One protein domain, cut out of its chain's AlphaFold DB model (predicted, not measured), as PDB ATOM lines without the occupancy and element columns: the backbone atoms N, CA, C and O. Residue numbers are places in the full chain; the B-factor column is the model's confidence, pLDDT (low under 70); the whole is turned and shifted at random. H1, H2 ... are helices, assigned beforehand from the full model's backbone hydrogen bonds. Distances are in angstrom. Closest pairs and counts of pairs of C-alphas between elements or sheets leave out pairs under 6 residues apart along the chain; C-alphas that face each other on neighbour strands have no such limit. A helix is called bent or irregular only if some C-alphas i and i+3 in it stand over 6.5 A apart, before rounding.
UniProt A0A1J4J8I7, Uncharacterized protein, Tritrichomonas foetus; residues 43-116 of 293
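AT A GLANCE: This is residues 43 to 116 of the 293 residues of an uncharacterized protein of Tritrichomonas foetus (UniProt A0A1J4J8I7). The longest helix, H1, stands crosswise at the beginning of a second helix, H2, which is the core; H3 folds back over the last part of H2, and H4 crosses H2 on another side. Residues 43 to 53, with no named element, run past the far side of H1 from H2. The printed part has 74 residues with four named helices, in the order H1, H2, H3, H4, and no named strand; the class is all helix. It is compact, with a radius of gyration of the C-alphas of 12.8 A and spans of 36 by 27 by 23 A.

HOW THE PARTS SIT: Start at H1, residues 54 to 68, and look for H2, residues 78 to 90: they touch, about perpendicular at 89 degrees, through residues 79 to 80 alone of H2, with the closest C-alphas, Val 59 and Ile 80, 6.2 A apart. H2 is the hub, touching three helices. With its residues 84 to 88 alone it touches H3, residues 92 to 98, at a steep tilt of 55 degrees, opposite ways; the closest C-alphas are those of Ser 88 and Tyr 95, 5.2 A apart. With residues 81 to 85 alone it touches H4, residues 107 to 116, about perpendicular at 86 degrees; the closest C-alphas, Phe 85 and Ile 110, are 6.1 A apart. The packing is mostly crossed, with no touching pair at a shallow tilt. H1 is apart from H3 and H4, and H3 is apart from H4. In H1, H2 and H3 every O i to N i+4 pair is within hydrogen-bond range; in H4, 5 of 6 are.

IN THESE COORDINATES: Find C-alpha 54 at (283.340, 153.522, 233.017); from there H1 runs 20.9 A to C-alpha 68. H2 spans 18.3 A from C-alpha 78 at (272.657, 151.445, 241.522). H3 spans 9.9 A. H4 spans 13.7 A, ending at C-alpha 116, (265.840, 143.232, 252.703), and is irregular: C-alphas 113 and 116 are 7.5 A apart.

THE WHOLE: The two C-alphas farthest apart are those of Leu 50 and Ser 116, at 38.5 A. The printed part has no cut. The link from H2 to H3 is tight; those from H1 to H2 and from H3 to H4 are short. The mean pLDDT of the printed part is 84.8, and you will find values under 70 at residues 43 to 45 and 70 to 73.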
ATOM      1  N   SER A  43     273.167 170.070 229.755       54.00
ATOM      2  CA  SER A  43     273.973 168.890 229.454       54.00
ATOM      3  C   SER A  43     275.438 169.207 229.748       54.00
ATOM      4  O   SER A  43     276.181 169.636 228.865       54.00
ATOM      5  N   TYR A  44     275.848 169.031 231.003       63.72
ATOM      6  CA  TYR A  44     277.251 169.137 231.388       63.72
ATOM      7  C   TYR A  44     278.037 167.981 230.760       63.72
ATOM      8  O   TYR A  44     277.988 166.849 231.237       63.72
ATOM      9  N   GLN A  45     278.754 168.258 229.671       65.50
ATOM     10  CA  GLN A  45     279.671 167.292 229.081       65.50
ATOM     11  C   GLN A  45     280.966 167.279 229.901       65.50
ATOM     12  O   GLN A  45     281.793 168.181 229.793       65.50
ATOM     13  N   ILE A  46     281.124 166.262 230.746       74.31
ATOM     14  CA  ILE A  46     282.334 166.076 231.547       74.31
ATOM     15  C   ILE A  46     283.443 165.539 230.634       74.31
ATOM     16  O   ILE A  46     283.326 164.453 230.065       74.31
ATOM     17  N   CYS A  47     284.529 166.298 230.493       80.69
ATOM     18  CA  CYS A  47     285.741 165.830 229.826       80.69
ATOM     19  C   CYS A  47     286.531 164.932 230.784       80.69
ATOM     20  O   CYS A  47     287.185 165.413 231.707       80.69
ATOM     21  N   TYR A  48     286.460 163.623 230.562       83.75
ATOM     22  CA  TYR A  48     287.193 162.632 231.341       83.75
ATOM     23  C   TYR A  48     288.634 162.449 230.845       83.75
ATOM     24  O   TYR A  48     288.910 162.565 229.651       83.75
ATOM     25  N   HIS A  49     289.549 162.116 231.762       85.75
ATOM     26  CA  HIS A  49     290.890 161.650 231.400       85.75
ATOM     27  C   HIS A  49     290.809 160.308 230.652       85.75
ATOM     28  O   HIS A  49     289.904 159.516 230.912       85.75
ATOM     29  N   LEU A  50     291.773 160.022 229.770       81.38
ATOM     30  CA  LEU A  50     291.797 158.793 228.956       81.38
ATOM     31  C   LEU A  50     291.792 157.501 229.797       81.38
ATOM     32  O   LEU A  50     291.300 156.472 229.348       81.38
ATOM     33  N   GLU A  51     292.304 157.566 231.026       86.19
ATOM     34  CA  GLU A  51     292.380 156.442 231.972       86.19
ATOM     35  C   GLU A  51     291.121 156.288 232.849       86.19
ATOM     36  O   GLU A  51     291.000 155.331 233.617       86.19
ATOM     37  N   ALA A  52     290.166 157.221 232.774       82.06
ATOM     38  CA  ALA A  52     288.960 157.174 233.592       82.06
ATOM     39  C   ALA A  52     288.023 156.056 233.109       82.06
ATOM     40  O   ALA A  52     287.271 156.222 232.147       82.06
ATOM     41  N   ASN A  53     288.050 154.913 233.796       85.94
ATOM     42  CA  ASN A  53     287.160 153.786 233.510       85.94
ATOM     43  C   ASN A  53     285.658 154.151 233.625       85.94
ATOM     44  O   ASN A  53     285.271 155.152 234.234       85.94
ATOM     45  N   GLN A  54     284.794 153.299 233.066       82.94
ATOM     46  CA  GLN A  54     283.340 153.522 233.017       82.94
ATOM     47  C   GLN A  54     282.686 153.675 234.403       82.94
ATOM     48  O   GLN A  54     281.706 154.408 234.533       82.94
ATOM     49  N   PHE A  55     283.228 153.031 235.443       83.75
ATOM     50  CA  PHE A  55     282.740 153.170 236.818       83.75
ATOM     51  C   PHE A  55     282.937 154.604 237.329       83.75
ATOM     52  O   PHE A  55     281.972 155.225 237.772       83.75
ATOM     53  N   HIS A  56     284.143 155.169 237.186       84.88
ATOM     54  CA  HIS A  56     284.419 156.556 237.577       84.88
ATOM     55  C   HIS A  56     283.529 157.546 236.818       84.88
ATOM     56  O   HIS A  56     282.991 158.474 237.420       84.88
ATOM     57  N   GLN A  57     283.326 157.322 235.515       86.50
ATOM     58  CA  GLN A  57     282.442 158.159 234.701       86.50
ATOM     59  C   GLN A  57     280.985 158.089 235.186       86.50
ATOM     60  O   GLN A  57     280.327 159.114 235.330       86.50
ATOM     61  N   SER A  58     280.483 156.889 235.492       85.50
ATOM     62  CA  SER A  58     279.123 156.700 236.007       85.50
ATOM     63  C   SER A  58     278.915 157.390 237.360       85.50
ATOM     64  O   SER A  58     277.943 158.124 237.534       85.50
ATOM     65  N   VAL A  59     279.861 157.226 238.291       87.00
ATOM     66  CA  VAL A  59     279.846 157.871 239.616       87.00
ATOM     67  C   VAL A  59     279.847 159.398 239.492       87.00
ATOM     68  O   VAL A  59     279.011 160.064 240.100       87.00
ATOM     69  N   MET A  60     280.741 159.967 238.678       87.25
ATOM     70  CA  MET A  60     280.858 161.422 238.525       87.25
ATOM     71  C   MET A  60     279.652 162.040 237.807       87.25
ATOM     72  O   MET A  60     279.151 163.073 238.252       87.25
ATOM     73  N   ASN A  61     279.136 161.397 236.752       86.56
ATOM     74  CA  ASN A  61     277.914 161.835 236.069       86.56
ATOM     75  C   ASN A  61     276.719 161.898 237.038       86.56
ATOM     76  O   ASN A  61     275.976 162.881 237.037       86.56
ATOM     77  N   ASP A  62     276.532 160.869 237.868       87.44
ATOM     78  CA  ASP A  62     275.396 160.766 238.791       87.44
ATOM     79  C   ASP A  62     275.515 161.775 239.943       87.44
ATOM     80  O   ASP A  62     274.548 162.474 240.256       87.44
ATOM     81  N   LEU A  63     276.717 161.954 240.509       87.56
ATOM     82  CA  LEU A  63     276.975 162.986 241.517       87.56
ATOM     83  C   LEU A  63     276.729 164.397 240.960       87.56
ATOM     84  O   LEU A  63     275.984 165.159 241.574       87.56
ATOM     85  N   LEU A  64     277.282 164.758 239.792       86.19
ATOM     86  CA  LEU A  64     277.053 166.093 239.214       86.19
ATOM     87  C   LEU A  64     275.587 166.320 238.814       86.19
ATOM     88  O   LEU A  64     275.071 167.428 238.978       86.19
ATOM     89  N   THR A  65     274.882 165.286 238.348       84.44
ATOM     90  CA  THR A  65     273.441 165.374 238.050       84.44
ATOM     91  C   THR A  65     272.631 165.675 239.314       84.44
ATOM     92  O   THR A  65     271.765 166.550 239.299       84.44
ATOM     93  N   ASN A  66     272.942 165.014 240.431       85.31
ATOM     94  CA  ASN A  66     272.239 165.219 241.698       85.31
ATOM     95  C   ASN A  66     272.647 166.530 242.411       85.31
ATOM     96  O   ASN A  66     271.804 167.184 243.018       85.31
ATOM     97  N   PHE A  67     273.889 167.006 242.252       82.94
ATOM     98  CA  PHE A  67     274.276 168.367 242.658       82.94
ATOM     99  C   PHE A  67     273.470 169.434 241.899       82.94
ATOM    100  O   PHE A  67     272.954 170.389 242.482       82.94
ATOM    101  N   THR A  68     273.364 169.283 240.577       78.25
ATOM    102  CA  THR A  68     272.744 170.292 239.703       78.25
ATOM    103  C   THR A  68     271.215 170.302 239.783       78.25
ATOM    104  O   THR A  68     270.607 171.331 239.482       78.25
ATOM    105  N   SER A  69     270.579 169.243 240.308       72.06
ATOM    106  CA  SER A  69     269.141 169.219 240.631       72.06
ATOM    107  C   SER A  69     268.755 170.020 241.891       72.06
ATOM    108  O   SER A  69     267.605 169.959 242.343       72.06
ATOM    109  N   ARG A  70     269.690 170.803 242.459       63.59
ATOM    110  CA  ARG A  70     269.501 171.653 243.653       63.59
ATOM    111  C   ARG A  70     268.957 170.881 244.860       63.59
ATOM    112  O   ARG A  70     268.110 171.386 245.592       63.59
ATOM    113  N   PHE A  71     269.424 169.648 245.044       63.00
ATOM    114  CA  PHE A  71     268.988 168.748 246.114       63.00
ATOM    115  C   PHE A  71     267.492 168.377 246.095       63.00
ATOM    116  O   PHE A  71     266.944 167.909 247.095       63.00
ATOM    117  N   THR A  72     266.821 168.541 244.948       65.50
ATOM    118  CA  THR A  72     265.426 168.121 244.743       65.50
ATOM    119  C   THR A  72     265.353 166.903 243.822       65.50
ATOM    120  O   THR A  72     266.105 166.808 242.852       65.50
ATOM    121  N   ASN A  73     264.448 165.966 244.143       68.44
ATOM    122  CA  ASN A  73     264.169 164.745 243.373       68.44
ATOM    123  C   ASN A  73     265.428 163.995 242.907       68.44
ATOM    124  O   ASN A  73     265.585 163.702 241.721       68.44
ATOM    125  N   HIS A  74     266.331 163.699 243.847       79.56
ATOM    126  CA  HIS A  74     267.519 162.913 243.545       79.56
ATOM    127  C   HIS A  74     267.159 161.543 242.966       79.56
ATOM    128  O   HIS A  74     266.380 160.787 243.555       79.56
ATOM    129  N   HIS A  75     267.798 161.201 241.854       83.25
ATOM    130  CA  HIS A  75     267.771 159.866 241.284       83.25
ATOM    131  C   HIS A  75     269.198 159.339 241.282       83.25
ATOM    132  O   HIS A  75     270.057 159.867 240.584       83.25
ATOM    133  N   PHE A  76     269.427 158.309 242.092       88.38
ATOM    134  CA  PHE A  76     270.716 157.640 242.201       88.38
ATOM    135  C   PHE A  76     270.714 156.370 241.368       88.38
ATOM    136  O   PHE A  76     269.777 155.566 241.465       88.38
ATOM    137  N   ASN A  77     271.775 156.165 240.596       89.56
ATOM    138  CA  ASN A  77     272.026 154.890 239.943       89.56
ATOM    139  C   ASN A  77     272.451 153.817 240.967       89.56
ATOM    140  O   ASN A  77     272.821 154.116 242.106       89.56
ATOM    141  N   ASP A  78     272.388 152.542 240.582       88.81
ATOM    142  CA  ASP A  78     272.657 151.445 241.522       88.81
ATOM    143  C   ASP A  78     274.124 151.385 241.983       88.81
ATOM    144  O   ASP A  78     274.390 150.932 243.095       88.81
ATOM    145  N   ILE A  79     275.062 151.927 241.198       89.19
ATOM    146  CA  ILE A  79     276.486 152.019 241.557       89.19
ATOM    147  C   ILE A  79     276.682 152.996 242.726       89.19
ATOM    148  O   ILE A  79     277.329 152.651 243.713       89.19
ATOM    149  N   ILE A  80     276.079 154.189 242.667       91.06
ATOM    150  CA  ILE A  80     276.109 155.167 243.766       91.06
ATOM    151  C   ILE A  80     275.422 154.612 245.012       91.06
ATOM    152  O   ILE A  80     275.932 154.793 246.116       91.06
ATOM    153  N   LYS A  81     274.302 153.894 244.860       92.12
ATOM    154  CA  LYS A  81     273.634 153.228 245.988       92.12
ATOM    155  C   LYS A  81     274.535 152.183 246.654       92.12
ATOM    156  O   LYS A  81     274.605 152.154 247.880       92.12
ATOM    157  N   GLN A  82     275.229 151.349 245.875       90.69
ATOM    158  CA  GLN A  82     276.164 150.344 246.396       90.69
ATOM    159  C   GLN A  82     277.361 151.000 247.096       90.69
ATOM    160  O   GLN A  82     277.681 150.635 248.226       90.69
ATOM    161  N   LEU A  83     277.972 152.019 246.481       90.56
ATOM    162  CA  LEU A  83     279.065 152.789 247.079       90.56
ATOM    163  C   LEU A  83     278.640 153.434 248.409       90.56
ATOM    164  O   LEU A  83     279.345 153.328 249.410       90.56
ATOM    165  N   ALA A  84     277.456 154.046 248.441       92.12
ATOM    166  CA  ALA A  84     276.863 154.627 249.639       92.12
ATOM    167  C   ALA A  84     276.606 153.592 250.746       92.12
ATOM    168  O   ALA A  84     276.889 153.853 251.915       92.12
ATOM    169  N   PHE A  85     276.113 152.405 250.386       92.69
ATOM    170  CA  PHE A  85     275.927 151.301 251.326       92.69
ATOM    171  C   PHE A  85     277.260 150.825 251.923       92.69
ATOM    172  O   PHE A  85     277.351 150.663 253.141       92.69
ATOM    173  N   ILE A  86     278.307 150.676 251.101       88.81
ATOM    174  CA  ILE A  86     279.656 150.295 251.550       88.81
ATOM    175  C   ILE A  86     280.219 151.343 252.519       88.81
ATOM    176  O   ILE A  86     280.636 150.996 253.623       88.81
ATOM    177  N   LEU A  87     280.176 152.628 252.147       88.75
ATOM    178  CA  LEU A  87     280.673 153.729 252.981       88.75
ATOM    179  C   LEU A  87     279.925 153.821 254.322       88.75
ATOM    180  O   LEU A  87     280.562 153.928 255.368       88.75
ATOM    181  N   SER A  88     278.591 153.728 254.305       90.44
ATOM    182  CA  SER A  88     277.759 153.773 255.518       90.44
ATOM    183  C   SER A  88     277.980 152.554 256.426       90.44
ATOM    184  O   SER A  88     277.963 152.687 257.648       90.44
ATOM    185  N   THR A  89     278.259 151.379 255.845       85.44
ATOM    186  CA  THR A  89     278.588 150.152 256.595       85.44
ATOM    187  C   THR A  89     279.976 150.222 257.235       85.44
ATOM    188  O   THR A  89     280.142 149.762 258.360       85.44
ATOM    189  N   TYR A  90     280.963 150.817 256.554       86.12
ATOM    190  CA  TYR A  90     282.320 150.970 257.089       86.12
ATOM    191  C   TYR A  90     282.407 152.060 258.168       86.12
ATOM    192  O   TYR A  90     283.028 151.862 259.209       86.12
ATOM    193  N   SER A  91     281.773 153.217 257.948       88.69
ATOM    194  CA  SER A  91     281.650 154.271 258.959       88.69
ATOM    195  C   SER A  91     280.426 155.140 258.691       88.69
ATOM    196  O   SER A  91     280.468 156.085 257.901       88.69
ATOM    197  N   HIS A  92     279.337 154.868 259.408       88.06
ATOM    198  CA  HIS A  92     278.106 155.653 259.307       88.06
ATOM    199  C   HIS A  92     278.325 157.142 259.646       88.06
ATOM    200  O   HIS A  92     277.774 158.025 258.988       88.06
ATOM    201  N   ALA A  93     279.190 157.440 260.623       85.88
ATOM    202  CA  ALA A  93     279.558 158.814 260.970       85.88
ATOM    203  C   ALA A  93     280.322 159.513 259.829       85.88
ATOM    204  O   ALA A  93     279.953 160.618 259.434       85.88
ATOM    205  N   GLY A  94     281.333 158.852 259.247       86.88
ATOM    206  CA  GLY A  94     282.074 159.383 258.098       86.88
ATOM    207  C   GLY A  94     281.184 159.572 256.866       86.88
ATOM    208  O   GLY A  94     281.261 160.596 256.191       86.88
ATOM    209  N   TYR A  95     280.271 158.632 256.620       91.12
ATOM    210  CA  TYR A  95     279.281 158.720 255.551       91.12
ATOM    211  C   TYR A  95     278.339 159.926 255.707       91.12
ATOM    212  O   TYR A  95     278.101 160.658 254.745       91.12
ATOM    213  N   ASN A  96     277.856 160.191 256.924       87.62
ATOM    214  CA  ASN A  96     277.036 161.371 257.201       87.62
ATOM    215  C   ASN A  96     277.820 162.683 257.040       87.62
ATOM    216  O   ASN A  96     277.253 163.652 256.541       87.62
ATOM    217  N   ILE A  97     279.118 162.708 257.366       89.50
ATOM    218  CA  ILE A  97     279.982 163.866 257.079       89.50
ATOM    219  C   ILE A  97     280.084 164.104 255.564       89.50
ATOM    220  O   ILE A  97     279.872 165.225 255.106       89.50
ATOM    221  N   LEU A  98     280.339 163.055 254.772       87.75
ATOM    222  CA  LEU A  98     280.409 163.158 253.308       87.75
ATOM    223  C   LEU A  98     279.099 163.680 252.697       87.75
ATOM    224  O   LEU A  98     279.139 164.476 251.761       87.75
ATOM    225  N   ARG A  99     277.944 163.294 253.253       89.75
ATOM    226  CA  ARG A  99     276.610 163.737 252.806       89.75
ATOM    227  C   ARG A  99     276.315 165.229 252.978       89.75
ATOM    228  O   ARG A  99     275.376 165.706 252.348       89.75
ATOM    229  N   TYR A 100     277.080 165.975 253.780       84.31
ATOM    230  CA  TYR A 100     276.955 167.440 253.815       84.31
ATOM    231  C   TYR A 100     277.537 168.114 252.569       84.31
ATOM    232  O   TYR A 100     277.114 169.213 252.217       84.31
ATOM    233  N   PHE A 101     278.500 167.467 251.907       83.94
ATOM    234  CA  PHE A 101     279.251 168.048 250.793       83.94
ATOM    235  C   PHE A 101     278.973 167.358 249.458       83.94
ATOM    236  O   PHE A 101     279.121 167.991 248.421       83.94
ATOM    237  N   LEU A 102     278.572 166.085 249.473       88.19
ATOM    238  CA  LEU A 102     278.286 165.266 248.296       88.19
ATOM    239  C   LEU A 102     276.818 164.809 248.309       88.19
ATOM    240  O   LEU A 102     276.323 164.395 249.362       88.19
ATOM    241  N   PRO A 103     276.117 164.806 247.159       88.44
ATOM    242  CA  PRO A 103     274.745 164.331 247.052       88.44
ATOM    243  C   PRO A 103     274.733 162.797 247.065       88.44
ATOM    244  O   PRO A 103     274.552 162.149 246.041       88.44
ATOM    245  N   PHE A 104     274.963 162.207 248.234       91.31
ATOM    246  CA  PHE A 104     274.841 160.770 248.445       91.31
ATOM    247  C   PHE A 104     273.435 160.390 248.966       91.31
ATOM    248  O   PHE A 104     272.782 161.198 249.639       91.31
ATOM    249  N   PRO A 105     272.959 159.158 248.688       92.38
ATOM    250  CA  PRO A 105     271.689 158.617 249.179       92.38
ATOM    251  C   PRO A 105     271.432 158.842 250.676       92.38
ATOM    252  O   PRO A 105     272.327 158.709 251.507       92.38
ATOM    253  N   CYS A 106     270.185 159.111 251.064       90.75
ATOM    254  CA  CYS A 106     269.836 159.092 252.485       90.75
ATOM    255  C   CYS A 106     269.684 157.654 253.002       90.75
ATOM    256  O   CYS A 106     269.501 156.712 252.228       90.75
ATOM    257  N   ASP A 107     269.702 157.483 254.320       90.44
ATOM    258  CA  ASP A 107     269.639 156.163 254.959       90.44
ATOM    259  C   ASP A 107     268.343 155.418 254.629       90.44
ATOM    260  O   ASP A 107     268.348 154.201 254.492       90.44
ATOM    261  N   ASN A 108     267.247 156.146 254.385       91.75
ATOM    262  CA  ASN A 108     266.007 155.563 253.880       91.75
ATOM    263  C   ASN A 108     266.160 155.015 252.447       91.75
ATOM    264  O   ASN A 108     265.646 153.941 252.142       91.75
ATOM    265  N   THR A 109     266.897 155.697 251.562       91.50
ATOM    266  CA  THR A 109     267.222 155.176 250.221       91.50
ATOM    267  C   THR A 109     268.112 153.935 250.315       91.50
ATOM    268  O   THR A 109     267.857 152.953 249.622       91.50
ATOM    269  N   ILE A 110     269.110 153.929 251.204       91.75
ATOM    270  CA  ILE A 110     269.954 152.748 251.443       91.75
ATOM    271  C   ILE A 110     269.097 151.589 251.981       91.75
ATOM    272  O   ILE A 110     269.083 150.504 251.404       91.75
ATOM    273  N   PHE A 111     268.315 151.820 253.035       91.06
ATOM    274  CA  PHE A 111     267.481 150.801 253.670       91.06
ATOM    275  C   PHE A 111     266.419 150.221 252.726       91.06
ATOM    276  O   PHE A 111     266.210 149.011 252.712       91.06
ATOM    277  N   THR A 112     265.786 151.041 251.886       91.69
ATOM    278  CA  THR A 112     264.798 150.552 250.906       91.69
ATOM    279  C   THR A 112     265.409 149.704 249.788       91.69
ATOM    280  O   THR A 112     264.718 148.834 249.267       91.69
ATOM    281  N   ASN A 113     266.687 149.903 249.437       91.12
ATOM    282  CA  ASN A 113     267.357 149.135 248.377       91.12
ATOM    283  C   ASN A 113     268.100 147.893 248.921       91.12
ATOM    284  O   ASN A 113     268.065 146.845 248.280       91.12
ATOM    285  N   PHE A 114     268.720 147.974 250.107       90.56
ATOM    286  CA  PHE A 114     269.578 146.913 250.670       90.56
ATOM    287  C   PHE A 114     269.041 146.282 251.968       90.56
ATOM    288  O   PHE A 114     269.504 145.222 252.382       90.56
ATOM    289  N   GLY A 115     268.050 146.882 252.634       86.50
ATOM    290  CA  GLY A 115     267.580 146.438 253.956       86.50
ATOM    291  C   GLY A 115     266.975 145.031 253.971       86.50
ATOM    292  O   GLY A 115     267.153 144.298 254.942       86.50
ATOM    293  N   SER A 116     266.331 144.608 252.880       86.31
ATOM    294  CA  SER A 116     265.840 143.232 252.703       86.31
ATOM    295  C   SER A 116     266.979 142.209 252.601       86.31
ATOM    296  O   SER A 116     266.868 141.110 253.142       86.31
TER     297      SER A 116